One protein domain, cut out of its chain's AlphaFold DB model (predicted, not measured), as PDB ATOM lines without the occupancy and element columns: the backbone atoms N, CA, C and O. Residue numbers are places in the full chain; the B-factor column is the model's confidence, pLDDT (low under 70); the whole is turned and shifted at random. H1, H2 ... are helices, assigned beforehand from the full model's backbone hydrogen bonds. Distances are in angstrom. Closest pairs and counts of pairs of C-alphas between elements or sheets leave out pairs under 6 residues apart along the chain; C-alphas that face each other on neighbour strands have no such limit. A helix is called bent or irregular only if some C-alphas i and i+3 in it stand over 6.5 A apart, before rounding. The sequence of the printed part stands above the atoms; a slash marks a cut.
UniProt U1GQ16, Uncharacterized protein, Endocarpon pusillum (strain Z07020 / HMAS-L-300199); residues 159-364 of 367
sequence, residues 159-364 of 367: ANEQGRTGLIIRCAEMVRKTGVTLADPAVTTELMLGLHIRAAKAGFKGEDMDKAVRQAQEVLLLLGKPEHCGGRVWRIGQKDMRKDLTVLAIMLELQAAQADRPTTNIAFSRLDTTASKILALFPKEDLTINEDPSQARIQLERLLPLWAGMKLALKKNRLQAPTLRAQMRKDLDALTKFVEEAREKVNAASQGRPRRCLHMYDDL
ATOM      1  N   ALA A 159       0.163 134.725  22.104       96.56
ATOM      2  CA  ALA A 159      -0.803 135.794  21.865       96.56
ATOM      3  C   ALA A 159      -2.224 135.237  21.707       96.56
ATOM      4  O   ALA A 159      -3.170 135.818  22.231       96.56
ATOM      5  N   ASN A 160      -2.392 134.104  21.026       95.56
ATOM      6  CA  ASN A 160      -3.689 133.451  20.881       95.56
ATOM      7  C   ASN A 160      -4.238 132.958  22.223       95.56
ATOM      8  O   ASN A 160      -5.399 133.231  22.527       95.56
ATOM      9  N   GLU A 161      -3.403 132.296  23.028       93.31
ATOM     10  CA  GLU A 161      -3.755 131.814  24.372       93.31
ATOM     11  C   GLU A 161      -4.220 132.952  25.294       93.31
ATOM     12  O   GLU A 161      -5.143 132.767  26.082       93.31
ATOM     13  N   GLN A 162      -3.638 134.146  25.147       94.44
ATOM     14  CA  GLN A 162      -3.947 135.322  25.967       94.44
ATOM     15  C   GLN A 162      -4.939 136.305  25.321       94.44
ATOM     16  O   GLN A 162      -5.132 137.414  25.820       94.44
ATOM     17  N   GLY A 163      -5.550 135.956  24.185       92.25
ATOM     18  CA  GLY A 163      -6.512 136.837  23.510       92.25
ATOM     19  C   GLY A 163      -5.901 138.087  22.855       92.25
ATOM     20  O   GLY A 163      -6.616 139.028  22.522       92.25
ATOM     21  N   ARG A 164      -4.583 138.111  22.632       95.00
ATOM     22  CA  ARG A 164      -3.806 139.234  22.071       95.00
ATOM     23  C   ARG A 164      -3.568 139.132  20.560       95.00
ATOM     24  O   ARG A 164      -2.720 139.832  20.012       95.00
ATOM     25  N   THR A 165      -4.349 138.309  19.863       94.88
ATOM     26  CA  THR A 165      -4.279 138.090  18.407       94.88
ATOM     27  C   THR A 165      -4.277 139.397  17.594       94.88
ATOM     28  O   THR A 165      -3.519 139.524  16.635       94.88
ATOM     29  N   GLY A 166      -5.053 140.407  18.009       95.12
ATOM     30  CA  GLY A 166      -5.116 141.705  17.321       95.12
ATOM     31  C   GLY A 166      -3.771 142.443  17.254       95.12
ATOM     32  O   GLY A 166      -3.484 143.110  16.264       95.12
ATOM     33  N   LEU A 167      -2.894 142.271  18.249       95.94
ATOM     34  CA  LEU A 167      -1.555 142.871  18.219       95.94
ATOM     35  C   LEU A 167      -0.639 142.190  17.200       95.94
ATOM     36  O   LEU A 167       0.161 142.867  16.560       95.94
ATOM     37  N   ILE A 168      -0.789 140.880  16.984       97.56
ATOM     38  CA  ILE A 168      -0.062 140.166  15.924       97.56
ATOM     39  C   ILE A 168      -0.528 140.635  14.544       97.56
ATOM     40  O   ILE A 168       0.307 140.867  13.668       97.56
ATOM     41  N   ILE A 169      -1.838 140.833  14.361       97.56
ATOM     42  CA  ILE A 169      -2.401 141.397  13.125       97.56
ATOM     43  C   ILE A 169      -1.824 142.796  12.885       97.56
ATOM     44  O   ILE A 169      -1.294 143.052  11.808       97.56
ATOM     45  N   ARG A 170      -1.790 143.657  13.910       96.81
ATOM     46  CA  ARG A 170      -1.162 144.987  13.835       96.81
ATOM     47  C   ARG A 170       0.330 144.921  13.486       96.81
ATOM     48  O   ARG A 170       0.827 145.733  12.706       96.81
ATOM     49  N   CYS A 171       1.068 143.952  14.031       96.94
ATOM     50  CA  CYS A 171       2.455 143.724  13.628       96.94
ATOM     51  C   CYS A 171       2.551 143.382  12.136       96.94
ATOM     52  O   CYS A 171       3.416 143.934  11.459       96.94
ATOM     53  N   ALA A 172       1.666 142.524  11.621       97.00
ATOM     54  CA  ALA A 172       1.618 142.169  10.205       97.00
ATOM     55  C   ALA A 172       1.211 143.353   9.307       97.00
ATOM     56  O   ALA A 172       1.805 143.544   8.250       97.00
ATOM     57  N   GLU A 173       0.281 144.210   9.739       96.31
ATOM     58  CA  GLU A 173      -0.055 145.462   9.039       96.31
ATOM     59  C   GLU A 173       1.174 146.353   8.833       96.31
ATOM     60  O   GLU A 173       1.333 146.988   7.789       96.31
ATOM     61  N   MET A 174       2.069 146.364   9.822       94.75
ATOM     62  CA  MET A 174       3.321 147.115   9.819       94.75
ATOM     63  C   MET A 174       4.522 146.255   9.397       94.75
ATOM     64  O   MET A 174       5.635 146.489   9.867       94.75
ATOM     65  N   VAL A 175       4.339 145.290   8.489       94.06
ATOM     66  CA  VAL A 175       5.382 144.354   8.010       94.06
ATOM     67  C   VAL A 175       6.713 145.015   7.633       94.06
ATOM     68  O   VAL A 175       7.772 144.443   7.872       94.06
ATOM     69  N   ARG A 176       6.699 146.240   7.087       91.38
ATOM     70  CA  ARG A 176       7.930 146.980   6.740       91.38
ATOM     71  C   ARG A 176       8.742 147.429   7.959       91.38
ATOM     72  O   ARG A 176       9.938 147.646   7.820       91.38
ATOM     73  N   LYS A 177       8.092 147.586   9.115       92.19
ATOM     74  CA  LYS A 177       8.719 147.943  10.393       92.19
ATOM     75  C   LYS A 177       9.029 146.709  11.228       92.19
ATOM     76  O   LYS A 177      10.137 146.576  11.711       92.19
ATOM     77  N   THR A 178       8.075 145.797  11.381       94.56
ATOM     78  CA  THR A 178       8.197 144.652  12.304       94.56
ATOM     79  C   THR A 178       8.820 143.413  11.659       94.56
ATOM     80  O   THR A 178       9.251 142.501  12.354       94.56
ATOM     81  N   GLY A 179       8.807 143.327  10.326       92.31
ATOM     82  CA  GLY A 179       9.212 142.134   9.585       92.31
ATOM     83  C   GLY A 179       8.219 140.966   9.661       92.31
ATOM     84  O   GLY A 179       8.469 139.934   9.036       92.31
ATOM     85  N   VAL A 180       7.098 141.101  10.382       95.00
ATOM     86  CA  VAL A 180       6.091 140.038  10.520       95.00
ATOM     87  C   VAL A 180       5.293 139.923   9.231       95.00
ATOM     88  O   VAL A 180       4.613 140.861   8.821       95.00
ATOM     89  N   THR A 181       5.352 138.758   8.592       93.75
ATOM     90  CA  THR A 181       4.657 138.511   7.328       93.75
ATOM     91  C   THR A 181       3.776 137.273   7.397       93.75
ATOM     92  O   THR A 181       4.205 136.215   7.845       93.75
ATOM     93  N   LEU A 182       2.555 137.398   6.876       95.50
ATOM     94  CA  LEU A 182       1.606 136.296   6.705       95.50
ATOM     95  C   LEU A 182       1.922 135.403   5.489       95.50
ATOM     96  O   LEU A 182       1.144 134.534   5.115       95.50
ATOM     97  N   ALA A 183       3.061 135.622   4.832       93.19
ATOM     98  CA  ALA A 183       3.608 134.663   3.878       93.19
ATOM     99  C   ALA A 183       4.353 133.511   4.574       93.19
ATOM    100  O   ALA A 183       4.646 132.502   3.934       93.19
ATOM    101  N   ASP A 184       4.688 133.675   5.860       93.06
ATOM    102  CA  ASP A 184       5.242 132.618   6.701       93.06
ATOM    103  C   ASP A 184       4.117 131.636   7.091       93.06
ATOM    104  O   ASP A 184       3.136 132.048   7.735       93.06
ATOM    105  N   PRO A 185       4.229 130.348   6.706       93.56
ATOM    106  CA  PRO A 185       3.211 129.356   7.013       93.56
ATOM    107  C   PRO A 185       2.998 129.147   8.509       93.56
ATOM    108  O   PRO A 185       1.853 129.064   8.942       93.56
ATOM    109  N   ALA A 186       4.066 129.115   9.308       93.56
ATOM    110  CA  ALA A 186       3.960 128.841  10.738       93.56
ATOM    111  C   ALA A 186       3.207 129.968  11.458       93.56
ATOM    112  O   ALA A 186       2.306 129.716  12.255       93.56
ATOM    113  N   VAL A 187       3.513 131.220  11.105       95.88
ATOM    114  CA  VAL A 187       2.834 132.410  11.643       95.88
ATOM    115  C   VAL A 187       1.356 132.405  11.272       95.88
ATOM    116  O   VAL A 187       0.502 132.592  12.136       95.88
ATOM    117  N   THR A 188       1.042 132.187   9.996       96.88
ATOM    118  CA  THR A 188      -0.332 132.314   9.493       96.88
ATOM    119  C   THR A 188      -1.216 131.170   9.959       96.88
ATOM    120  O   THR A 188      -2.347 131.405  10.377       96.88
ATOM    121  N   THR A 189      -0.707 129.939   9.926       95.94
ATOM    122  CA  THR A 189      -1.442 128.767  10.403       95.94
ATOM    123  C   THR A 189      -1.725 128.881  11.895       95.94
ATOM    124  O   THR A 189      -2.872 128.710  12.297       95.94
ATOM    125  N   GLU A 190      -0.735 129.246  12.716       97.19
ATOM    126  CA  GLU A 190      -0.941 129.428  14.157       97.19
ATOM    127  C   GLU A 190      -1.922 130.573  14.444       97.19
ATOM    128  O   GLU A 190      -2.822 130.425  15.269       97.19
ATOM    129  N   LEU A 191      -1.815 131.695  13.723       97.62
ATOM    130  CA  LEU A 191      -2.736 132.827  13.849       97.62
ATOM    131  C   LEU A 191      -4.182 132.404  13.570       97.62
ATOM    132  O   LEU A 191      -5.063 132.657  14.391       97.62
ATOM    133  N   MET A 192      -4.411 131.721  12.447       97.69
ATOM    134  CA  MET A 192      -5.737 131.241  12.063       97.69
ATOM    135  C   MET A 192      -6.258 130.187  13.046       97.69
ATOM    136  O   MET A 192      -7.420 130.258  13.440       97.69
ATOM    137  N   LEU A 193      -5.414 129.255  13.509       96.81
ATOM    138  CA  LEU A 193      -5.793 128.262  14.522       96.81
ATOM    139  C   LEU A 193      -6.247 128.918  15.833       96.81
ATOM    140  O   LEU A 193      -7.152 128.415  16.492       96.81
ATOM    141  N   GLY A 194      -5.665 130.056  16.214       96.69
ATOM    142  CA  GLY A 194      -6.146 130.843  17.352       96.69
ATOM    143  C   GLY A 194      -7.585 131.336  17.185       96.69
ATOM    144  O   GLY A 194      -8.363 131.300  18.139       96.69
ATOM    145  N   LEU A 195      -7.951 131.760  15.971       97.00
ATOM    146  CA  LEU A 195      -9.308 132.209  15.644       97.00
ATOM    147  C   LEU A 195     -10.296 131.039  15.663       97.00
ATOM    148  O   LEU A 195     -11.365 131.171  16.254       97.00
ATOM    149  N   HIS A 196      -9.901 129.898  15.089       96.25
ATOM    150  CA  HIS A 196     -10.645 128.640  15.171       96.25
ATOM    151  C   HIS A 196     -10.942 128.265  16.622       96.25
ATOM    152  O   HIS A 196     -12.100 128.125  16.997       96.25
ATOM    153  N   ILE A 197      -9.910 128.170  17.467       95.81
ATOM    154  CA  ILE A 197     -10.057 127.761  18.872       95.81
ATOM    155  C   ILE A 197     -10.988 128.709  19.621       95.81
ATOM    156  O   ILE A 197     -11.831 128.263  20.395       95.81
ATOM    157  N   ARG A 198     -10.861 130.020  19.391       95.31
ATOM    158  CA  ARG A 198     -11.754 131.007  20.006       95.31
ATOM    159  C   ARG A 198     -13.206 130.793  19.577       95.31
ATOM    160  O   ARG A 198     -14.091 130.794  20.427       95.31
ATOM    161  N   ALA A 199     -13.451 130.597  18.283       95.25
ATOM    162  CA  ALA A 199     -14.793 130.362  17.764       95.25
ATOM    163  C   ALA A 199     -15.378 129.025  18.250       95.25
ATOM    164  O   ALA A 199     -16.536 128.992  18.663       95.25
ATOM    165  N   ALA A 200     -14.578 127.957  18.257       95.31
ATOM    166  CA  ALA A 200     -14.970 126.625  18.707       95.31
ATOM    167  C   ALA A 200     -15.360 126.618  20.190       95.31
ATOM    168  O   ALA A 200     -16.464 126.197  20.524       95.31
ATOM    169  N   LYS A 201     -14.534 127.209  21.065       94.00
ATOM    170  CA  LYS A 201     -14.847 127.365  22.499       94.00
ATOM    171  C   LYS A 201     -16.124 128.161  22.759       94.00
ATOM    172  O   LYS A 201     -16.831 127.898  23.724       94.00
ATOM    173  N   ALA A 202     -16.434 129.123  21.892       92.88
ATOM    174  CA  ALA A 202     -17.673 129.891  21.949       92.88
ATOM    175  C   ALA A 202     -18.876 129.163  21.306       92.88
ATOM    176  O   ALA A 202     -19.936 129.766  21.112       92.88
ATOM    177  N   GLY A 203     -18.725 127.896  20.900       93.25
ATOM    178  CA  GLY A 203     -19.757 127.128  20.199       93.25
ATOM    179  C   GLY A 203     -20.196 127.777  18.885       93.25
ATOM    180  O   GLY A 203     -21.361 127.664  18.495       93.25
ATOM    181  N   PHE A 204     -19.290 128.516  18.236       92.38
ATOM    182  CA  PHE A 204     -19.525 129.311  17.028       92.38
ATOM    183  C   PHE A 204     -20.658 130.344  17.174       92.38
ATOM    184  O   PHE A 204     -21.393 130.628  16.224       92.38
ATOM    185  N   LYS A 205     -20.820 130.918  18.373       90.50
ATOM    186  CA  LYS A 205     -21.847 131.920  18.696       90.50
ATOM    187  C   LYS A 205     -21.267 133.058  19.547       90.50
ATOM    188  O   LYS A 205     -20.121 133.018  19.976       90.50
ATOM    189  N   GLY A 206     -22.084 134.088  19.779       90.75
ATOM    190  CA  GLY A 206     -21.734 135.212  20.652       90.75
ATOM    191  C   GLY A 206     -20.642 136.144  20.115       90.75
ATOM    192  O   GLY A 206     -20.280 136.100  18.940       90.75
ATOM    193  N   GLU A 207     -20.148 137.000  21.012       91.56
ATOM    194  CA  GLU A 207     -19.191 138.073  20.713       91.56
ATOM    195  C   GLU A 207     -17.801 137.543  20.332       91.56
ATOM    196  O   GLU A 207     -17.141 138.105  19.459       91.56
ATOM    197  N   ASP A 208     -17.357 136.444  20.941       91.81
ATOM    198  CA  ASP A 208     -16.046 135.853  20.653       91.81
ATOM    199  C   ASP A 208     -15.960 135.297  19.230       91.81
ATOM    200  O   ASP A 208     -14.932 135.454  18.562       91.81
ATOM    201  N   MET A 209     -17.060 134.727  18.729       92.44
ATOM    202  CA  MET A 209     -17.191 134.344  17.325       92.44
ATOM    203  C   MET A 209     -17.163 135.577  16.412       92.44
ATOM    204  O   MET A 209     -16.424 135.581  15.429       92.44
ATOM    205  N   ASP A 210     -17.879 136.654  16.753       91.06
ATOM    206  CA  ASP A 210     -17.862 137.890  15.956       91.06
ATOM    207  C   ASP A 210     -16.465 138.524  15.900       91.06
ATOM    208  O   ASP A 210     -16.022 138.973  14.841       91.06
ATOM    209  N   LYS A 211     -15.734 138.522  17.021       92.81
ATOM    210  CA  LYS A 211     -14.334 138.966  17.080       92.81
ATOM    211  C   LYS A 211     -13.435 138.097  16.207       92.81
ATOM    212  O   LYS A 211     -12.635 138.642  15.447       92.81
ATOM    213  N   ALA A 212     -13.575 136.771  16.280       94.88
ATOM    214  CA  ALA A 212     -12.805 135.847  15.450       94.88
ATOM    215  C   ALA A 212     -13.063 136.079  13.951       94.88
ATOM    216  O   ALA A 212     -12.118 136.134  13.167       94.88
ATOM    217  N   VAL A 213     -14.321 136.305  13.562       93.31
ATOM    218  CA  VAL A 213     -14.701 136.623  12.179       93.31
ATOM    219  C   VAL A 213     -14.088 137.945  11.711       93.31
ATOM    220  O   VAL A 213     -13.506 137.986  10.628       93.31
ATOM    221  N   ARG A 214     -14.178 139.020  12.507       92.62
ATOM    222  CA  ARG A 214     -13.579 140.324  12.156       92.62
ATOM    223  C   ARG A 214     -12.070 140.202  11.942       92.62
ATOM    224  O   ARG A 214     -11.559 140.627  10.911       92.62
ATOM    225  N   GLN A 215     -11.380 139.527  12.859       95.50
ATOM    226  CA  GLN A 215      -9.941 139.288  12.750       95.50
ATOM    227  C   GLN A 215      -9.585 138.406  11.544       95.50
ATOM    228  O   GLN A 215      -8.617 138.687  10.843       95.50
ATOM    229  N   ALA A 216     -10.381 137.380  11.233       94.94
ATOM    230  CA  ALA A 216     -10.172 136.559  10.039       94.94
ATOM    231  C   ALA A 216     -10.326 137.374   8.741       94.94
ATOM    232  O   ALA A 216      -9.580 137.166   7.783       94.94
ATOM    233  N   GLN A 217     -11.266 138.323   8.706       92.94
ATOM    234  CA  GLN A 217     -11.439 139.238   7.575       92.94
ATOM    235  C   GLN A 217     -10.235 140.169   7.402       92.94
ATOM    236  O   GLN A 217      -9.765 140.346   6.276       92.94
ATOM    237  N   GLU A 218      -9.706 140.721   8.497       94.31
ATOM    238  CA  GLU A 218      -8.478 141.525   8.491       94.31
ATOM    239  C   GLU A 218      -7.289 140.713   7.963       94.31
ATOM    240  O   GLU A 218      -6.589 141.151   7.048       94.31
ATOM    241  N   VAL A 219      -7.106 139.484   8.455       95.81
ATOM    242  CA  VAL A 219      -6.055 138.569   7.985       95.81
ATOM    243  C   VAL A 219      -6.195 138.285   6.487       95.81
ATOM    244  O   VAL A 219      -5.207 138.357   5.756       95.81
ATOM    245  N   LEU A 220      -7.407 138.021   5.993       92.19
ATOM    246  CA  LEU A 220      -7.640 137.765   4.570       92.19
ATOM    247  C   LEU A 220      -7.315 138.985   3.695       92.19
ATOM    248  O   LEU A 220      -6.726 138.834   2.620       92.19
ATOM    249  N   LEU A 221      -7.659 140.190   4.161       92.69
ATOM    250  CA  LEU A 221      -7.291 141.438   3.493       92.69
ATOM    251  C   LEU A 221      -5.765 141.581   3.415       92.69
ATOM    252  O   LEU A 221      -5.230 141.912   2.356       92.69
ATOM    253  N   LEU A 222      -5.061 141.296   4.514       94.94
ATOM    254  CA  LEU A 222      -3.601 141.341   4.566       94.94
ATOM    255  C   LEU A 222      -2.962 140.312   3.636       94.94
ATOM    256  O   LEU A 222      -2.079 140.672   2.866       94.94
ATOM    257  N   LEU A 223      -3.444 139.071   3.602       93.69
ATOM    258  CA  LEU A 223      -2.952 138.059   2.660       93.69
ATOM    259  C   LEU A 223      -3.041 138.524   1.194       93.69
ATOM    260  O   LEU A 223      -2.213 138.146   0.369       93.69
ATOM    261  N   GLY A 224      -4.012 139.373   0.852       90.88
ATOM    262  CA  GLY A 224      -4.125 139.973  -0.478       90.88
ATOM    263  C   GLY A 224      -3.031 140.995  -0.825       90.88
ATOM    264  O   GLY A 224      -2.784 141.224  -2.009       90.88
ATOM    265  N   LYS A 225      -2.365 141.597   0.168       91.94
ATOM    266  CA  LYS A 225      -1.368 142.660  -0.035       91.94
ATOM    267  C   LYS A 225      -0.037 142.113  -0.569       91.94
ATOM    268  O   LYS A 225       0.350 140.992  -0.221       91.94
ATOM    269  N   PRO A 226       0.696 142.889  -1.391       90.31
ATOM    270  CA  PRO A 226       1.942 142.438  -2.004       90.31
ATOM    271  C   PRO A 226       3.059 142.135  -1.002       90.31
ATOM    272  O   PRO A 226       3.910 141.301  -1.292       90.31
ATOM    273  N   GLU A 227       3.042 142.757   0.178       90.06
ATOM    274  CA  GLU A 227       4.006 142.505   1.254       90.06
ATOM    275  C   GLU A 227       3.820 141.144   1.956       90.06
ATOM    276  O   GLU A 227       4.704 140.687   2.687       90.06
ATOM    277  N   HIS A 228       2.670 140.503   1.735       91.25
ATOM    278  CA  HIS A 228       2.340 139.180   2.245       91.25
ATOM    279  C   HIS A 228       2.257 138.192   1.083       91.25
ATOM    280  O   HIS A 228       3.294 137.732   0.612       91.25
ATOM    281  N   CYS A 229       1.046 137.891   0.592       87.94
ATOM    282  CA  CYS A 229       0.839 136.884  -0.444       87.94
ATOM    283  C   CYS A 229       0.446 137.433  -1.828       87.94
ATOM    284  O   CYS A 229       0.311 136.674  -2.790       87.94
ATOM    285  N   GLY A 230       0.256 138.746  -1.961       74.75
ATOM    286  CA  GLY A 230      -0.086 139.396  -3.230       74.75
ATOM    287  C   GLY A 230       1.097 139.587  -4.186       74.75
ATOM    288  O   GLY A 230       0.890 139.908  -5.355       74.75
ATOM    289  N   GLY A 231       2.330 139.419  -3.701       76.56
ATOM    290  CA  GLY A 231       3.553 139.637  -4.464       76.56
ATOM    291  C   GLY A 231       3.944 138.443  -5.339       76.56
ATOM    292  O   GLY A 231       3.429 137.337  -5.198       76.56
ATOM    293  N   ARG A 232       4.887 138.669  -6.264       63.66
ATOM    294  CA  ARG A 232       5.487 137.601  -7.093       63.66
ATOM    295  C   ARG A 232       6.822 137.087  -6.549       63.66
ATOM    296  O   ARG A 232       7.295 136.054  -7.008       63.66
ATOM    297  N   VAL A 233       7.429 137.810  -5.607       69.12
ATOM    298  CA  VAL A 233       8.739 137.485  -5.034       69.12
ATOM    299  C   VAL A 233       8.537 136.979  -3.615       69.12
ATOM    300  O   VAL A 233       8.066 137.717  -2.754       69.12
ATOM    301  N   TRP A 234       8.926 135.729  -3.395       73.75
ATOM    302  CA  TRP A 234       8.781 135.030  -2.126       73.75
ATOM    303  C   TRP A 234      10.160 134.720  -1.566       73.75
ATOM    304  O   TRP A 234      11.066 134.314  -2.298       73.75
ATOM    305  N   ARG A 235      10.334 134.923  -0.264       75.31
ATOM    306  CA  ARG A 235      11.536 134.488   0.449       75.31
ATOM    307  C   ARG A 235      11.507 132.969   0.623       75.31
ATOM    308  O   ARG A 235      10.449 132.345   0.582       75.31
ATOM    309  N   ILE A 236      12.678 132.378   0.849       76.62
ATOM    310  CA  ILE A 236      12.807 130.947   1.156       76.62
ATOM    311  C   ILE A 236      11.900 130.605   2.350       76.62
ATOM    312  O   ILE A 236      11.915 131.314   3.353       76.62
ATOM    313  N   GLY A 237      11.101 129.543   2.212       77.88
ATOM    314  CA  GLY A 237      10.146 129.092   3.231       77.88
ATOM    315  C   GLY A 237       8.770 129.768   3.189       77.88
ATOM    316  O   GLY A 237       7.862 129.312   3.876       77.88
ATOM    317  N   GLN A 238       8.575 130.809   2.373       84.44
ATOM    318  CA  GLN A 238       7.263 131.440   2.208       84.44
ATOM    319  C   GLN A 238       6.371 130.674   1.229       84.44
ATOM    320  O   GLN A 238       6.844 130.078   0.257       84.44
ATOM    321  N   LYS A 239       5.059 130.737   1.463       88.06
ATOM    322  CA  LYS A 239       4.030 130.112   0.624       88.06
ATOM    323  C   LYS A 239       2.862 131.077   0.428       88.06
ATOM    324  O   LYS A 239       2.604 131.952   1.253       88.06
ATOM    325  N   ASP A 240       2.118 130.895  -0.660       91.50
ATOM    326  CA  ASP A 240       0.827 131.560  -0.829       91.50
ATOM    327  C   ASP A 240      -0.206 130.962   0.140       91.50
ATOM    328  O   ASP A 240      -0.883 129.976  -0.170       91.50
ATOM    329  N   MET A 241      -0.326 131.572   1.320       94.00
ATOM    330  CA  MET A 241      -1.208 131.102   2.389       94.00
ATOM    331  C   MET A 241      -2.699 131.239   2.056       94.00
ATOM    332  O   MET A 241      -3.528 130.606   2.700       94.00
ATOM    333  N   ARG A 242      -3.068 131.954   0.982       91.94
ATOM    334  CA  ARG A 242      -4.456 131.996   0.473       91.94
ATOM    335  C   ARG A 242      -4.909 130.665  -0.133       91.94
ATOM    336  O   ARG A 242      -6.099 130.475  -0.380       91.94
ATOM    337  N   LYS A 243      -3.955 129.787  -0.452       91.62
ATOM    338  CA  LYS A 243      -4.179 128.435  -0.980       91.62
ATOM    339  C   LYS A 243      -3.886 127.361   0.066       91.62
ATOM    340  O   LYS A 243      -3.880 126.183  -0.275       91.62
ATOM    341  N   ASP A 244      -3.580 127.751   1.300       93.81
ATOM    342  CA  ASP A 244      -3.345 126.782   2.355       93.81
ATOM    343  C   ASP A 244      -4.666 126.170   2.819       93.81
ATOM    344  O   ASP A 244      -5.640 126.887   3.062       93.81
ATOM    345  N   LEU A 245      -4.703 124.842   2.929       94.50
ATOM    346  CA  LEU A 245      -5.929 124.130   3.265       94.50
ATOM    347  C   LEU A 245      -6.417 124.477   4.673       94.50
ATOM    348  O   LEU A 245      -7.616 124.641   4.862       94.50
ATOM    349  N   THR A 246      -5.507 124.662   5.631       94.81
ATOM    350  CA  THR A 246      -5.847 125.029   7.015       94.81
ATOM    351  C   THR A 246      -6.498 126.404   7.064       94.81
ATOM    352  O   THR A 246      -7.528 126.598   7.702       94.81
ATOM    353  N   VAL A 247      -5.922 127.367   6.340       95.94
ATOM    354  CA  VAL A 247      -6.456 128.732   6.250       95.94
ATOM    355  C   VAL A 247      -7.843 128.714   5.607       95.94
ATOM    356  O   VAL A 247      -8.772 129.323   6.130       95.94
ATOM    357  N   LEU A 248      -8.008 127.978   4.502       95.75
ATOM    358  CA  LEU A 248      -9.298 127.840   3.822       95.75
ATOM    359  C   LEU A 248     -10.341 127.115   4.680       95.75
ATOM    360  O   LEU A 248     -11.502 127.513   4.676       95.75
ATOM    361  N   ALA A 249      -9.940 126.088   5.427       95.94
ATOM    362  CA  ALA A 249     -10.798 125.355   6.349       95.94
ATOM    363  C   ALA A 249     -11.367 126.266   7.444       95.94
ATOM    364  O   ALA A 249     -12.578 126.303   7.652       95.94
ATOM    365  N   ILE A 250     -10.500 127.069   8.064       96.31
ATOM    366  CA  ILE A 250     -10.878 128.032   9.107       96.31
ATOM    367  C   ILE A 250     -11.743 129.159   8.523       96.31
ATOM    368  O   ILE A 250     -12.659 129.676   9.157       96.31
ATOM    369  N   MET A 251     -11.521 129.534   7.264       94.75
ATOM    370  CA  MET A 251     -12.460 130.418   6.581       94.75
ATOM    371  C   MET A 251     -13.826 129.755   6.385       94.75
ATOM    372  O   MET A 251     -14.838 130.389   6.668       94.75
ATOM    373  N   LEU A 252     -13.876 128.503   5.920       94.69
ATOM    374  CA  LEU A 252     -15.129 127.791   5.658       94.69
ATOM    375  C   LEU A 252     -15.983 127.675   6.926       94.69
ATOM    376  O   LEU A 252     -17.176 127.964   6.872       94.69
ATOM    377  N   GLU A 253     -15.387 127.297   8.060       93.75
ATOM    378  CA  GLU A 253     -16.114 127.185   9.333       93.75
ATOM    379  C   GLU A 253     -16.681 128.532   9.798       93.75
ATOM    380  O   GLU A 253     -17.856 128.607  10.159       93.75
ATOM    381  N   LEU A 254     -15.896 129.614   9.726       93.88
ATOM    382  CA  LEU A 254     -16.318 130.935  10.187       93.88
ATOM    383  C   LEU A 254     -17.399 131.509   9.266       93.88
ATOM    384  O   LEU A 254     -18.373 132.095   9.737       93.88
ATOM    385  N   GLN A 255     -17.268 131.292   7.956       92.06
ATOM    386  CA  GLN A 255     -18.275 131.655   6.960       92.06
ATOM    387  C   GLN A 255     -19.579 130.882   7.165       92.06
ATOM    388  O   GLN A 255     -20.654 131.481   7.153       92.06
ATOM    389  N   ALA A 256     -19.499 129.566   7.380       91.12
ATOM    390  CA  ALA A 256     -20.667 128.725   7.621       91.12
ATOM    391  C   ALA A 256     -21.382 129.115   8.922       91.12
ATOM    392  O   ALA A 256     -22.610 129.192   8.953       91.12
ATOM    393  N   ALA A 257     -20.622 129.423   9.977       90.19
ATOM    394  CA  ALA A 257     -21.160 129.908  11.241       90.19
ATOM    395  C   ALA A 257     -21.819 131.294  11.111       90.19
ATOM    396  O   ALA A 257     -22.845 131.551  11.740       90.19
ATOM    397  N   GLN A 258     -21.265 132.181  10.276       88.00
ATOM    398  CA  GLN A 258     -21.810 133.521  10.040       88.00
ATOM    399  C   GLN A 258     -22.998 133.536   9.066       88.00
ATOM    400  O   GLN A 258     -23.690 134.543   8.993       88.00
ATOM    401  N   ALA A 259     -23.282 132.453   8.337       80.12
ATOM    402  CA  ALA A 259     -24.229 132.459   7.217       80.12
ATOM    403  C   ALA A 259     -25.674 132.889   7.560       80.12
ATOM    404  O   ALA A 259     -26.428 133.261   6.662       80.12
ATOM    405  N   ASP A 260     -26.067 132.854   8.835       73.69
ATOM    406  CA  ASP A 260     -27.383 133.316   9.297       73.69
ATOM    407  C   ASP A 260     -27.408 134.805   9.687       73.69
ATOM    408  O   ASP A 260     -28.460 135.338  10.037       73.69
ATOM    409  N   ARG A 261     -26.259 135.487   9.647       73.69
ATOM    410  CA  ARG A 261     -26.099 136.888  10.046       73.69
ATOM    411  C   ARG A 261     -25.850 137.767   8.817       73.69
ATOM    412  O   ARG A 261     -25.078 137.383   7.936       73.69
ATOM    413  N   PRO A 262     -26.438 138.972   8.756       64.69
ATOM    414  CA  PRO A 262     -26.096 139.934   7.719       64.69
ATOM    415  C   PRO A 262     -24.619 140.327   7.865       64.69
ATOM    416  O   PRO A 262     -24.185 140.779   8.923       64.69
ATOM    417  N   THR A 263     -23.836 140.133   6.805       64.62
ATOM    418  CA  THR A 263     -22.426 140.532   6.749       64.62
ATOM    419  C   THR A 263     -22.248 141.648   5.732       64.62
ATOM    420  O   THR A 263     -22.799 141.602   4.634       64.62
ATOM    421  N   THR A 264     -21.468 142.662   6.092       59.34
ATOM    422  CA  THR A 264     -21.114 143.771   5.196       59.34
ATOM    423  C   THR A 264     -20.013 143.380   4.208       59.34
ATOM    424  O   THR A 264     -19.844 144.029   3.179       59.34
ATOM    425  N   ASN A 265     -19.273 142.296   4.479       65.88
ATOM    426  CA  ASN A 265     -18.153 141.861   3.654       65.88
ATOM    427  C   ASN A 265     -18.561 140.734   2.693       65.88
ATOM    428  O   ASN A 265     -18.475 139.543   3.005       65.88
ATOM    429  N   ILE A 266     -18.960 141.125   1.480       62.50
ATOM    430  CA  ILE A 266     -19.402 140.198   0.430       62.50
ATOM    431  C   ILE A 266     -18.291 139.207   0.057       62.50
ATOM    432  O   ILE A 266     -18.579 138.037  -0.186       62.50
ATOM    433  N   ALA A 267     -17.020 139.625   0.041       60.41
ATOM    434  CA  ALA A 267     -15.904 138.738  -0.294       60.41
ATOM    435  C   ALA A 267     -15.729 137.624   0.749       60.41
ATOM    436  O   ALA A 267     -15.487 136.474   0.382       60.41
ATOM    437  N   PHE A 268     -15.921 137.951   2.030       65.50
ATOM    438  CA  PHE A 268     -15.929 136.961   3.101       65.50
ATOM    439  C   PHE A 268     -17.179 136.073   3.056       65.50
ATOM    440  O   PHE A 268     -17.088 134.914   3.406       65.50
ATOM    441  N   SER A 269     -18.326 136.536   2.554       68.06
ATOM    442  CA  SER A 269     -19.566 135.734   2.512       68.06
ATOM    443  C   SER A 269     -19.596 134.587   1.480       68.06
ATOM    444  O   SER A 269     -20.556 133.819   1.437       68.06
ATOM    445  N   ARG A 270     -18.571 134.448   0.623       82.62
ATOM    446  CA  ARG A 270     -18.564 133.496  -0.507       82.62
ATOM    447  C   ARG A 270     -18.228 132.059  -0.094       82.62
ATOM    448  O   ARG A 270     -17.204 131.514  -0.512       82.62
ATOM    449  N   LEU A 271     -19.130 131.433   0.662       86.88
ATOM    450  CA  LEU A 271     -19.003 130.052   1.140       86.88
ATOM    451  C   LEU A 271     -18.702 129.055   0.002       86.88
ATOM    452  O   LEU A 271     -17.738 128.299   0.090       86.88
ATOM    453  N   ASP A 272     -19.457 129.105  -1.104       87.88
ATOM    454  CA  ASP A 272     -19.287 128.191  -2.248       87.88
ATOM    455  C   ASP A 272     -17.909 128.314  -2.914       87.88
ATOM    456  O   ASP A 272     -17.343 127.328  -3.390       87.88
ATOM    457  N   THR A 273     -17.332 129.521  -2.930       90.69
ATOM    458  CA  THR A 273     -15.988 129.742  -3.483       90.69
ATOM    459  C   THR A 273     -14.929 129.097  -2.594       90.69
ATOM    460  O   THR A 273     -14.010 128.455  -3.105       90.69
ATOM    461  N   THR A 274     -15.045 129.253  -1.273       92.38
ATOM    462  CA  THR A 274     -14.131 128.619  -0.313       92.38
ATOM    463  C   THR A 274     -14.260 127.098  -0.375       92.38
ATOM    464  O   THR A 274     -13.254 126.409  -0.532       92.38
ATOM    465  N   ALA A 275     -15.493 126.583  -0.362       93.19
ATOM    466  CA  ALA A 275     -15.793 125.162  -0.502       93.19
ATOM    467  C   ALA A 275     -15.205 124.575  -1.792       93.19
ATOM    468  O   ALA A 275     -14.508 123.566  -1.743       93.19
ATOM    469  N   SER A 276     -15.397 125.234  -2.939       93.00
ATOM    470  CA  SER A 276     -14.849 124.760  -4.220       93.00
ATOM    471  C   SER A 276     -13.321 124.663  -4.204       93.00
ATOM    472  O   SER A 276     -12.754 123.702  -4.720       93.00
ATOM    473  N   LYS A 277     -12.632 125.634  -3.585       94.25
ATOM    474  CA  LYS A 277     -11.166 125.595  -3.437       94.25
ATOM    475  C   LYS A 277     -10.718 124.441  -2.546       94.25
ATOM    476  O   LYS A 277      -9.748 123.772  -2.884       94.25
ATOM    477  N   ILE A 278     -11.420 124.210  -1.438       94.94
ATOM    478  CA  ILE A 278     -11.152 123.087  -0.536       94.94
ATOM    479  C   ILE A 278     -11.298 121.768  -1.285       94.94
ATOM    480  O   ILE A 278     -10.364 120.980  -1.277       94.94
ATOM    481  N   LEU A 279     -12.404 121.553  -2.000       93.31
ATOM    482  CA  LEU A 279     -12.641 120.312  -2.743       93.31
ATOM    483  C   LEU A 279     -11.627 120.087  -3.877       93.31
ATOM    484  O   LEU A 279     -11.351 118.950  -4.240       93.31
ATOM    485  N   ALA A 280     -11.026 121.148  -4.419       93.94
ATOM    486  CA  ALA A 280      -9.936 121.030  -5.389       93.94
ATOM    487  C   ALA A 280      -8.579 120.661  -4.752       93.94
ATOM    488  O   ALA A 280      -7.686 120.159  -5.440       93.94
ATOM    489  N   LEU A 281      -8.392 120.951  -3.461       93.62
ATOM    490  CA  LEU A 281      -7.149 120.704  -2.725       93.62
ATOM    491  C   LEU A 281      -7.202 119.420  -1.894       93.62
ATOM    492  O   LEU A 281      -6.193 118.733  -1.801       93.62
ATOM    493  N   PHE A 282      -8.366 119.076  -1.344       93.19
ATOM    494  CA  PHE A 282      -8.571 117.939  -0.452       93.19
ATOM    495  C   PHE A 282      -8.126 116.591  -1.041       93.19
ATOM    496  O   PHE A 282      -7.450 115.859  -0.328       93.19
ATOM    497  N   PRO A 283      -8.361 116.270  -2.331       91.19
ATOM    498  CA  PRO A 283      -7.874 115.016  -2.914       91.19
ATOM    499  C   PRO A 283      -6.346 114.865  -2.921       91.19
ATOM    500  O   PRO A 283      -5.844 113.784  -3.206       91.19
ATOM    501  N   LYS A 284      -5.601 115.952  -2.680       89.06
ATOM    502  CA  LYS A 284      -4.136 115.944  -2.576       89.06
ATOM    503  C   LYS A 284      -3.652 115.744  -1.144       89.06
ATOM    504  O   LYS A 284      -2.446 115.639  -0.942       89.06
ATOM    505  N   GLU A 285      -4.552 115.767  -0.166       88.81
ATOM    506  CA  GLU A 285      -4.193 115.490   1.215       88.81
ATOM    507  C   GLU A 285      -4.019 113.996   1.427       88.81
ATOM    508  O   GLU A 285      -4.818 113.173   0.980       88.81
ATOM    509  N   ASP A 286      -2.960 113.672   2.150       86.25
ATOM    510  CA  ASP A 286      -2.695 112.323   2.591       86.25
ATOM    511  C   ASP A 286      -3.470 112.062   3.887       86.25
ATOM    512  O   ASP A 286      -3.186 112.662   4.927       86.25
ATOM    513  N   LEU A 287      -4.479 111.194   3.798       88.81
ATOM    514  CA  LEU A 287      -5.271 110.730   4.938       88.81
ATOM    515  C   LEU A 287      -4.674 109.468   5.578       88.81
ATOM    516  O   LEU A 287      -5.368 108.756   6.299       88.81
ATOM    517  N   THR A 288      -3.401 109.161   5.335       91.12
ATOM    518  CA  THR A 288      -2.695 108.153   6.124       91.12
ATOM    519  C   THR A 288      -2.232 108.750   7.451       91.12
ATOM    520  O   THR A 288      -1.652 109.838   7.532       91.12
ATOM    521  N   ILE A 289      -2.524 108.038   8.538       89.56
ATOM    522  CA  ILE A 289      -2.148 108.471   9.882       89.56
ATOM    523  C   ILE A 289      -0.649 108.275  10.040       89.56
ATOM    524  O   ILE A 289      -0.159 107.145   9.999       89.56
ATOM    525  N   ASN A 290       0.079 109.365  10.279       91.56
ATOM    526  CA  ASN A 290       1.525 109.285  10.434       91.56
ATOM    527  C   ASN A 290       1.914 108.354  11.592       91.56
ATOM    528  O   ASN A 290       1.295 108.383  12.660       91.56
ATOM    529  N   GLU A 291       2.936 107.524  11.386       90.50
ATOM    530  CA  GLU A 291       3.444 106.596  12.396       90.50
ATOM    531  C   GLU A 291       3.944 107.313  13.651       90.50
ATOM    532  O   GLU A 291       3.580 106.902  14.756       90.50
ATOM    533  N   ASP A 292       4.675 108.418  13.478       92.06
ATOM    534  CA  ASP A 292       5.174 109.250  14.569       92.06
ATOM    535  C   ASP A 292       4.006 109.968  15.275       92.06
ATOM    536  O   ASP A 292       3.331 110.806  14.660       92.06
ATOM    537  N   PRO A 293       3.785 109.726  16.583       88.69
ATOM    538  CA  PRO A 293       2.754 110.412  17.357       88.69
ATOM    539  C   PRO A 293       2.851 111.941  17.300       88.69
ATOM    540  O   PRO A 293       1.832 112.632  17.369       88.69
ATOM    541  N   SER A 294       4.062 112.490  17.168       88.75
ATOM    542  CA  SER A 294       4.271 113.937  17.084       88.75
ATOM    543  C   SER A 294       3.724 114.511  15.779       88.75
ATOM    544  O   SER A 294       3.105 115.577  15.801       88.75
ATOM    545  N   GLN A 295       3.910 113.798  14.666       91.25
ATOM    546  CA  GLN A 295       3.373 114.179  13.360       91.25
ATOM    547  C   GLN A 295       1.873 113.910  13.264       91.25
ATOM    548  O   GLN A 295       1.147 114.777  12.787       91.25
ATOM    549  N   ALA A 296       1.386 112.780  13.790       91.94
ATOM    550  CA  ALA A 296      -0.047 112.485  13.856       91.94
ATOM    551  C   ALA A 296      -0.810 113.584  14.617       91.94
ATOM    552  O   ALA A 296      -1.863 114.044  14.179       91.94
ATOM    553  N   ARG A 297      -0.229 114.088  15.715       93.69
ATOM    554  CA  ARG A 297      -0.759 115.235  16.465       93.69
ATOM    555  C   ARG A 297      -0.874 116.493  15.600       93.69
ATOM    556  O   ARG A 297      -1.902 117.162  15.644       93.69
ATOM    557  N   ILE A 298       0.176 116.831  14.849       91.81
ATOM    558  CA  ILE A 298       0.200 118.019  13.979       91.81
ATOM    559  C   ILE A 298      -0.808 117.863  12.831       91.81
ATOM    560  O   ILE A 298      -1.536 118.806  12.528       91.81
ATOM    561  N   GLN A 299      -0.887 116.675  12.224       92.44
ATOM    562  CA  GLN A 299      -1.868 116.363  11.183       92.44
ATOM    563  C   GLN A 299      -3.301 116.528  11.698       92.44
ATOM    564  O   GLN A 299      -4.101 117.198  11.046       92.44
ATOM    565  N   LEU A 300      -3.608 115.978  12.879       94.75
ATOM    566  CA  LEU A 300      -4.923 116.105  13.506       94.75
ATOM    567  C   LEU A 300      -5.262 117.575  13.790       94.75
ATOM    568  O   LEU A 300      -6.318 118.048  13.383       94.75
ATOM    569  N   GLU A 301      -4.346 118.325  14.413       94.56
ATOM    570  CA  GLU A 301      -4.520 119.760  14.701       94.56
ATOM    571  C   GLU A 301      -4.837 120.572  13.434       94.56
ATOM    572  O   GLU A 301      -5.701 121.447  13.449       94.56
ATOM    573  N   ARG A 302      -4.184 120.242  12.319       93.69
ATOM    574  CA  ARG A 302      -4.379 120.901  11.022       93.69
ATOM    575  C   ARG A 302      -5.725 120.570  10.369       93.69
ATOM    576  O   ARG A 302      -6.284 121.413   9.671       93.69
ATOM    577  N   LEU A 303      -6.227 119.347  10.546       95.44
ATOM    578  CA  LEU A 303      -7.414 118.842   9.844       95.44
ATOM    579  C   LEU A 303      -8.722 119.013  10.632       95.44
ATOM    580  O   LEU A 303      -9.795 118.997  10.029       95.44
ATOM    581  N   LEU A 304      -8.663 119.252  11.944       96.69
ATOM    582  CA  LEU A 304      -9.850 119.509  12.769       96.69
ATOM    583  C   LEU A 304     -10.702 120.704  12.296       96.69
ATOM    584  O   LEU A 304     -11.919 120.535  12.186       96.69
ATOM    585  N   PRO A 305     -10.130 121.871  11.931       97.00
ATOM    586  CA  PRO A 305     -10.930 122.967  11.382       97.00
ATOM    587  C   PRO A 305     -11.620 122.604  10.063       97.00
ATOM    588  O   PRO A 305     -12.713 123.081   9.768       97.00
ATOM    589  N   LEU A 306     -11.004 121.734   9.255       96.50
ATOM    590  CA  LEU A 306     -11.602 121.287   7.997       96.50
ATOM    591  C   LEU A 306     -12.829 120.419   8.262       96.50
ATOM    592  O   LEU A 306     -13.877 120.624   7.649       96.50
ATOM    593  N   TRP A 307     -12.703 119.496   9.211       96.75
ATOM    594  CA  TRP A 307     -13.795 118.646   9.661       96.75
ATOM    595  C   TRP A 307     -14.962 119.472  10.218       96.75
ATOM    596  O   TRP A 307     -16.105 119.296   9.788       96.75
ATOM    597  N   ALA A 308     -14.671 120.446  11.087       95.94
ATOM    598  CA  ALA A 308     -15.662 121.375  11.628       95.94
ATOM    599  C   ALA A 308     -16.344 122.211  10.535       95.94
ATOM    600  O   ALA A 308     -17.573 122.298  10.482       95.94
ATOM    601  N   GLY A 309     -15.558 122.788   9.623       94.62
ATOM    602  CA  GLY A 309     -16.063 123.617   8.533       94.62
ATOM    603  C   GLY A 309     -16.984 122.859   7.581       94.62
ATOM    604  O   GLY A 309     -18.052 123.366   7.238       94.62
ATOM    605  N   MET A 310     -16.622 121.629   7.201       95.19
ATOM    606  CA  MET A 310     -17.470 120.774   6.363       95.19
ATOM    607  C   MET A 310     -18.785 120.405   7.067       95.19
ATOM    608  O   MET A 310     -19.855 120.529   6.465       95.19
ATOM    609  N   LYS A 311     -18.736 120.021   8.354       94.69
ATOM    610  CA  LYS A 311     -19.937 119.742   9.160       94.69
ATOM    611  C   LYS A 311     -20.878 120.943   9.216       94.69
ATOM    612  O   LYS A 311     -22.064 120.818   8.908       94.69
ATOM    613  N   LEU A 312     -20.352 122.116   9.573       93.06
ATOM    614  CA  LEU A 312     -21.133 123.348   9.694       93.06
ATOM    615  C   LEU A 312     -21.753 123.767   8.355       93.06
ATOM    616  O   LEU A 312     -22.942 124.097   8.306       93.06
ATOM    617  N   ALA A 313     -20.981 123.717   7.266       92.25
ATOM    618  CA  ALA A 313     -21.458 124.080   5.934       92.25
ATOM    619  C   ALA A 313     -22.613 123.176   5.465       92.25
ATOM    620  O   ALA A 313     -23.610 123.675   4.930       92.25
ATOM    621  N   LEU A 314     -22.512 121.862   5.707       92.25
ATOM    622  CA  LEU A 314     -23.564 120.901   5.371       92.25
ATOM    623  C   LEU A 314     -24.795 121.054   6.274       92.25
ATOM    624  O   LEU A 314     -25.913 121.098   5.764       92.25
ATOM    625  N   LYS A 315     -24.605 121.213   7.591       90.44
ATOM    626  CA  LYS A 315     -25.690 121.389   8.576       90.44
ATOM    627  C   LYS A 315     -26.563 122.603   8.272       90.44
ATOM    628  O   LYS A 315     -27.778 122.548   8.429       90.44
ATOM    629  N   LYS A 316     -25.956 123.701   7.818       82.94
ATOM    630  CA  LYS A 316     -26.675 124.934   7.470       82.94
ATOM    631  C   LYS A 316     -27.326 124.888   6.083       82.94
ATOM    632  O   LYS A 316     -28.114 125.775   5.770       82.94
ATOM    633  N   ASN A 317     -27.017 123.882   5.259       78.12
ATOM    634  CA  ASN A 317     -27.517 123.724   3.888       78.12
ATOM    635  C   ASN A 317     -27.339 124.989   3.014       78.12
ATOM    636  O   ASN A 317     -28.189 125.322   2.192       78.12
ATOM    637  N   ARG A 318     -26.235 125.723   3.218       74.06
ATOM    638  CA  ARG A 318     -25.965 127.020   2.562       74.06
ATOM    639  C   ARG A 318     -25.163 126.910   1.269       74.06
ATOM    640  O   ARG A 318     -24.998 127.909   0.578       74.06
ATOM    641  N   LEU A 319     -24.672 125.717   0.950       81.31
ATOM    642  CA  LEU A 319     -23.986 125.451  -0.309       81.31
ATOM    643  C   LEU A 319     -25.013 125.378  -1.442       81.31
ATOM    644  O   LEU A 319     -25.849 124.469  -1.466       81.31
ATOM    645  N   GLN A 320     -24.959 126.329  -2.373       78.88
ATOM    646  CA  GLN A 320     -25.981 126.462  -3.414       78.88
ATOM    647  C   GLN A 320     -25.918 125.298  -4.408       78.88
ATOM    648  O   GLN A 320     -26.944 124.746  -4.810       78.88
ATOM    649  N   ALA A 321     -24.705 124.865  -4.764       85.44
ATOM    650  CA  ALA A 321     -24.514 123.809  -5.748       85.44
ATOM    651  C   ALA A 321     -24.735 122.406  -5.134       85.44
ATOM    652  O   ALA A 321     -24.035 122.018  -4.192       85.44
ATOM    653  N   PRO A 322     -25.667 121.593  -5.671       87.00
ATOM    654  CA  PRO A 322     -25.930 120.243  -5.166       87.00
ATOM    655  C   PRO A 322     -24.744 119.290  -5.373       87.00
ATOM    656  O   PRO A 322     -24.491 118.433  -4.531       87.00
ATOM    657  N   THR A 323     -23.976 119.473  -6.449       89.94
ATOM    658  CA  THR A 323     -22.765 118.692  -6.737       89.94
ATOM    659  C   THR A 323     -21.673 118.925  -5.693       89.94
ATOM    660  O   THR A 323     -21.088 117.962  -5.201       89.94
ATOM    661  N   LEU A 324     -21.451 120.183  -5.284       89.31
ATOM    662  CA  LEU A 324     -20.506 120.524  -4.214       89.31
ATOM    663  C   LEU A 324     -20.926 119.894  -2.882       89.31
ATOM    664  O   LEU A 324     -20.082 119.358  -2.170       89.31
ATOM    665  N   ARG A 325     -22.228 119.905  -2.566       90.69
ATOM    666  CA  ARG A 325     -22.763 119.263  -1.353       90.69
ATOM    667  C   ARG A 325     -22.521 117.757  -1.339       90.69
ATOM    668  O   ARG A 325     -22.077 117.230  -0.323       90.69
ATOM    669  N   ALA A 326     -22.799 117.075  -2.449       92.12
ATOM    670  CA  ALA A 326     -22.600 115.632  -2.555       92.12
ATOM    671  C   ALA A 326     -21.122 115.248  -2.389       92.12
ATOM    672  O   ALA A 326     -20.804 114.349  -1.610       92.12
ATOM    673  N   GLN A 327     -20.222 115.974  -3.058       93.31
ATOM    674  CA  GLN A 327     -18.784 115.735  -2.950       93.31
ATOM    675  C   GLN A 327     -18.266 116.024  -1.534       93.31
ATOM    676  O   GLN A 327     -17.582 115.188  -0.954       93.31
ATOM    677  N   MET A 328     -18.661 117.152  -0.933       94.94
ATOM    678  CA  MET A 328     -18.263 117.494   0.436       94.94
ATOM    679  C   MET A 328     -18.744 116.465   1.459       94.94
ATOM    680  O   MET A 328     -18.036 116.199   2.423       94.94
ATOM    681  N   ARG A 329     -19.919 115.856   1.257       94.94
ATOM    682  CA  ARG A 329     -20.412 114.791   2.138       94.94
ATOM    683  C   ARG A 329     -19.527 113.548   2.078       94.94
ATOM    684  O   ARG A 329     -19.135 113.040   3.119       94.94
ATOM    685  N   LYS A 330     -19.160 113.116   0.868       94.31
ATOM    686  CA  LYS A 330     -18.238 111.990   0.661       94.31
ATOM    687  C   LYS A 330     -16.879 112.245   1.321       94.31
ATOM    688  O   LYS A 330     -16.341 111.368   1.991       94.31
ATOM    689  N   ASP A 331     -16.340 113.445   1.134       94.44
ATOM    690  CA  ASP A 331     -15.043 113.837   1.691       94.44
ATOM    691  C   ASP A 331     -15.095 113.960   3.222       94.44
ATOM    692  O   ASP A 331     -14.161 113.541   3.907       94.44
ATOM    693  N   LEU A 332     -16.214 114.445   3.773       95.44
ATOM    694  CA  LEU A 332     -16.452 114.489   5.214       95.44
ATOM    695  C   LEU A 332     -16.497 113.087   5.836       95.44
ATOM    696  O   LEU A 332     -15.966 112.905   6.930       95.44
ATOM    697  N   ASP A 333     -17.095 112.099   5.168       95.12
ATOM    698  CA  ASP A 333     -17.136 110.722   5.674       95.12
ATOM    699  C   ASP A 333     -15.722 110.126   5.774       95.12
ATOM    700  O   ASP A 333     -15.369 109.518   6.786       95.12
ATOM    701  N   ALA A 334     -14.884 110.347   4.754       94.81
ATOM    702  CA  ALA A 334     -13.482 109.929   4.771       94.81
ATOM    703  C   ALA A 334     -12.685 110.650   5.870       94.81
ATOM    704  O   ALA A 334     -11.957 110.017   6.634       94.81
ATOM    705  N   LEU A 335     -12.870 111.967   5.990       95.88
ATOM    706  CA  LEU A 335     -12.201 112.779   7.000       95.88
ATOM    707  C   LEU A 335     -12.630 112.411   8.424       95.88
ATOM    708  O   LEU A 335     -11.805 112.415   9.328       95.88
ATOM    709  N   THR A 336     -13.901 112.066   8.633       96.00
ATOM    710  CA  THR A 336     -14.413 111.663   9.950       96.00
ATOM    711  C   THR A 336     -13.746 110.375  10.421       96.00
ATOM    712  O   THR A 336     -13.298 110.321  11.560       96.00
ATOM    713  N   LYS A 337     -13.592 109.378   9.539       95.31
ATOM    714  CA  LYS A 337     -12.847 108.149   9.866       95.31
ATOM    715  C   LYS A 337     -11.407 108.460  10.269       95.31
ATOM    716  O   LYS A 337     -10.969 108.042  11.335       95.31
ATOM    717  N   PHE A 338     -10.718 109.272   9.464       95.19
ATOM    718  CA  PHE A 338      -9.354 109.702   9.766       95.19
ATOM    719  C   PHE A 338      -9.250 110.409  11.125       95.19
ATOM    720  O   PHE A 338      -8.346 110.113  11.901       95.19
ATOM    721  N   VAL A 339     -10.153 111.351  11.421       95.75
ATOM    722  CA  VAL A 339     -10.130 112.130  12.669       95.75
ATOM    723  C   VAL A 339     -10.299 111.226  13.888       95.75
ATOM    724  O   VAL A 339      -9.548 111.390  14.847       95.75
ATOM    725  N   GLU A 340     -11.232 110.270  13.853       94.75
ATOM    726  CA  GLU A 340     -11.444 109.341  14.970       94.75
ATOM    727  C   GLU A 340     -10.235 108.419  15.183       94.75
ATOM    728  O   GLU A 340      -9.707 108.339  16.292       94.75
ATOM    729  N   GLU A 341      -9.711 107.807  14.121       94.00
ATOM    730  CA  GLU A 341      -8.537 106.929  14.210       94.00
ATOM    731  C   GLU A 341      -7.275 107.697  14.667       94.00
ATOM    732  O   GLU A 341      -6.518 107.246  15.535       94.00
ATOM    733  N   ALA A 342      -7.046 108.903  14.129       94.06
ATOM    734  CA  ALA A 342      -5.922 109.752  14.523       94.06
ATOM    735  C   ALA A 342      -6.049 110.217  15.981       94.06
ATOM    736  O   ALA A 342      -5.050 110.272  16.704       94.06
ATOM    737  N   ARG A 343      -7.269 110.525  16.438       94.69
ATOM    738  CA  ARG A 343      -7.554 110.868  17.834       94.69
ATOM    739  C   ARG A 343      -7.204 109.713  18.761       94.69
ATOM    740  O   ARG A 343      -6.506 109.952  19.744       94.69
ATOM    741  N   GLU A 344      -7.652 108.493  18.472       92.94
ATOM    742  CA  GLU A 344      -7.354 107.316  19.298       92.94
ATOM    743  C   GLU A 344      -5.848 107.102  19.440       92.94
ATOM    744  O   GLU A 344      -5.332 106.967  20.554       92.94
ATOM    745  N   LYS A 345      -5.119 107.184  18.323       92.44
ATOM    746  CA  LYS A 345      -3.660 107.064  18.312       92.44
ATOM    747  C   LYS A 345      -2.976 108.142  19.151       92.44
ATOM    748  O   LYS A 345      -2.107 107.839  19.974       92.44
ATOM    749  N   VAL A 346      -3.349 109.407  18.953       93.50
ATOM    750  CA  VAL A 346      -2.770 110.532  19.702       93.50
ATOM    751  C   VAL A 346      -3.111 110.422  21.187       93.50
ATOM    752  O   VAL A 346      -2.256 110.701  22.028       93.50
ATOM    753  N   ASN A 347      -4.322 109.981  21.521       92.38
ATOM    754  CA  ASN A 347      -4.752 109.776  22.896       92.38
ATOM    755  C   ASN A 347      -3.943 108.663  23.579       92.38
ATOM    756  O   ASN A 347      -3.391 108.898  24.654       92.38
ATOM    757  N   ALA A 348      -3.769 107.509  22.926       91.62
ATOM    758  CA  ALA A 348      -2.946 106.408  23.428       91.62
ATOM    759  C   ALA A 348      -1.489 106.842  23.672       91.62
ATOM    760  O   ALA A 348      -0.912 106.568  24.725       91.62
ATOM    761  N   ALA A 349      -0.909 107.607  22.743       92.12
ATOM    762  CA  ALA A 349       0.448 108.133  22.877       92.12
ATOM    763  C   ALA A 349       0.576 109.274  23.908       92.12
ATOM    764  O   ALA A 349       1.677 109.580  24.369       92.12
ATOM    765  N   SER A 350      -0.526 109.940  24.269       88.25
ATOM    766  CA  SER A 350      -0.503 111.079  25.195       88.25
ATOM    767  C   SER A 350      -0.260 110.678  26.651       88.25
ATOM    768  O   SER A 350       0.194 111.523  27.424       88.25
ATOM    769  N   GLN A 351      -0.544 109.420  27.017       86.62
ATOM    770  CA  GLN A 351      -0.461 108.906  28.391       86.62
ATOM    771  C   GLN A 351      -1.195 109.807  29.407       86.62
ATOM    772  O   GLN A 351      -0.699 110.064  30.502       86.62
ATOM    773  N   GLY A 352      -2.347 110.365  29.016       82.12
ATOM    774  CA  GLY A 352      -3.153 111.251  29.865       82.12
ATOM    775  C   GLY A 352      -2.652 112.697  29.958       82.12
ATOM    776  O   GLY A 352      -3.250 113.504  30.666       82.12
ATOM    777  N   ARG A 353      -1.580 113.071  29.243       88.44
ATOM    778  CA  ARG A 353      -1.148 114.474  29.165       88.44
ATOM    779  C   ARG A 353      -2.079 115.264  28.243       88.44
ATOM    780  O   ARG A 353      -2.292 114.828  27.109       88.44
ATOM    781  N   PRO A 354      -2.554 116.454  28.653       89.06
ATOM    782  CA  PRO A 354      -3.409 117.278  27.810       89.06
ATOM    783  C   PRO A 354      -2.684 117.652  26.514       89.06
ATOM    784  O   PRO A 354      -1.521 118.074  26.520       89.06
ATOM    785  N   ARG A 355      -3.368 117.485  25.380       91.88
ATOM    786  CA  ARG A 355      -2.872 117.870  24.053       91.88
ATOM    787  C   ARG A 355      -3.853 118.841  23.422       91.88
ATOM    788  O   ARG A 355      -5.053 118.587  23.409       91.88
ATOM    789  N   ARG A 356      -3.327 119.917  22.834       93.12
ATOM    790  CA  ARG A 356      -4.119 120.954  22.154       93.12
ATOM    791  C   ARG A 356      -5.120 120.373  21.151       93.12
ATOM    792  O   ARG A 356      -6.286 120.729  21.205       93.12
ATOM    793  N   CYS A 357      -4.685 119.450  20.294       93.75
ATOM    794  CA  CYS A 357      -5.550 118.816  19.295       93.75
ATOM    795  C   CYS A 357      -6.702 118.002  19.912       93.75
ATOM    796  O   CYS A 357      -7.772 117.937  19.321       93.75
ATOM    797  N   LEU A 358      -6.515 117.404  21.096       94.75
ATOM    798  CA  LEU A 358      -7.578 116.662  21.781       94.75
ATOM    799  C   LEU A 358      -8.612 117.622  22.376       94.75
ATOM    800  O   LEU A 358      -9.801 117.410  22.189       94.75
ATOM    801  N   HIS A 359      -8.165 118.729  22.980       93.88
ATOM    802  CA  HIS A 359      -9.076 119.792  23.422       93.88
ATOM    803  C   HIS A 359      -9.859 120.400  22.256       93.88
ATOM    804  O   HIS A 359     -11.064 120.582  22.359       93.88
ATOM    805  N   MET A 360      -9.192 120.654  21.127       94.81
ATOM    806  CA  MET A 360      -9.867 121.115  19.913       94.81
ATOM    807  C   MET A 360     -10.920 120.113  19.440       94.81
ATOM    808  O   MET A 360     -12.007 120.521  19.066       94.81
ATOM    809  N   TYR A 361     -10.630 118.811  19.459       95.50
ATOM    810  CA  TYR A 361     -11.632 117.800  19.125       95.50
ATOM    811  C   TYR A 361     -12.829 117.852  20.088       95.50
ATOM    812  O   TYR A 361     -13.976 117.833  19.642       95.50
ATOM    813  N   ASP A 362     -12.576 117.954  21.397       94.19
ATOM    814  CA  ASP A 362     -13.634 118.019  22.408       94.19
ATOM    815  C   ASP A 362     -14.540 119.243  22.245       94.19
ATOM    816  O   ASP A 362     -15.749 119.113  22.420       94.19
ATOM    817  N   ASP A 363     -13.983 120.389  21.842       92.81
ATOM    818  CA  ASP A 363     -14.737 121.615  21.542       92.81
ATOM    819  C   ASP A 363     -15.630 121.470  20.283       92.81
ATOM    820  O   ASP A 363     -16.533 122.276  20.057       92.81
ATOM    821  N   LEU A 364     -15.388 120.455  19.442       93.50
ATOM    822  CA  LEU A 364     -16.028 120.281  18.130       93.50
ATOM    823  C   LEU A 364     -16.946 119.055  18.028       93.50
ATOM    824  O   LEU A 364     -17.715 118.954  17.071       93.50
TER     825      LEU A 364
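Overview. This is residues 159 to 364 of the 367 residues of an uncharacterized protein of Endocarpon pusillum (strain Z07020 / HMAS-L-300199) (UniProt U1GQ16). H6 is the core of a rounded body of helices, with H3 and H4 packed on one side of it and H7 and H8b on the other. The long helix H9 runs along the far side of H7 and the bent H8; H10 packs on H3 and H8a, while H1 packs on H4 at the end where the short H2 and H5 lie. The printed part has 206 residues, with ten named helices, H1 to H10 in chain order, and no named strand: all helix. It is compact, with a radius of gyration of the C-alphas of 16.7 A and spans of 45 by 40 by 34 A.

Arrangement. H1, residues 165 to 173, touches residues 215 to 222 alone of H4, residues 206 to 224 (Ile 169 to Val 219, closest C-alphas, 6.9 A). H2, residues 175 to 178, is close to H1 but not clearly touching (closest C-alphas, Cys 171 and Thr 178, 6.0 A). Residues 192 to 199 alone of H3, residues 185 to 201, touch residues 208 to 216 alone of H4 in a hairpin, opposite ways at a shallow tilt of 19 degrees; the closest C-alphas, Ala 199 and Met 209, are 4.7 A apart. H5, residues 226 to 230, touches H4 only at the corner, at residues 222 to 224 alone (closest C-alphas, Gly 224 and Gly 230, 4.9 A). H3, H4 and H6, residues 245 to 258, form an up-and-down bundle, each running against the one before. H7, residues 271 to 284, forms a hairpin with H6 (closest C-alphas, Gln 255 and Leu 271, 6.1 A). H8, residues 293 to 315, assigned as one helix by its hydrogen bonds, is bent: C-alphas 302 and 305 are 6.9 A apart, and its arms H8a, residues 293 to 302, and H8b, residues 305 to 315, stand at a steep tilt of 40 degrees. H8b touches H6, with C-alphas of Glu 253 and Gly 309 closest at 3.7 A. Residues 325 to 336 alone of H9, residues 322 to 350, touch H8b in a hairpin (closest C-alphas, Met 310 and Leu 332, 6.5 A). H10, residues 356 to 364, touches H8a (closest C-alphas, Glu 301 and Cys 357, 4.8 A). Every O i to N i+4 pair is within hydrogen-bond range in H1, H3, H4, H6, H8a, H8b, H9 and H10, against 8 of 10 in H7 and 0 of 1 in H5, where 0 of 2 O i to N i+3 pairs are; H2 is too short for an i+4 pair.

Along the chain. H1 begins at C-alpha 165 (-4.279, 138.090, 18.407). H3 is 23.9 A long, H4 27.9 A and H9 40.6 A. H10 ends at C-alpha 364 (-16.028, 120.281, 18.130).

Size, cuts and confidence. The farthest C-alphas, Lys 177 and Pro 322, are 47.0 A apart. The printed part has no cut; the links H5 to H6 and H6 to H7 are long. The pLDDT is under 70 at residues 232 to 233 and 262 to 269.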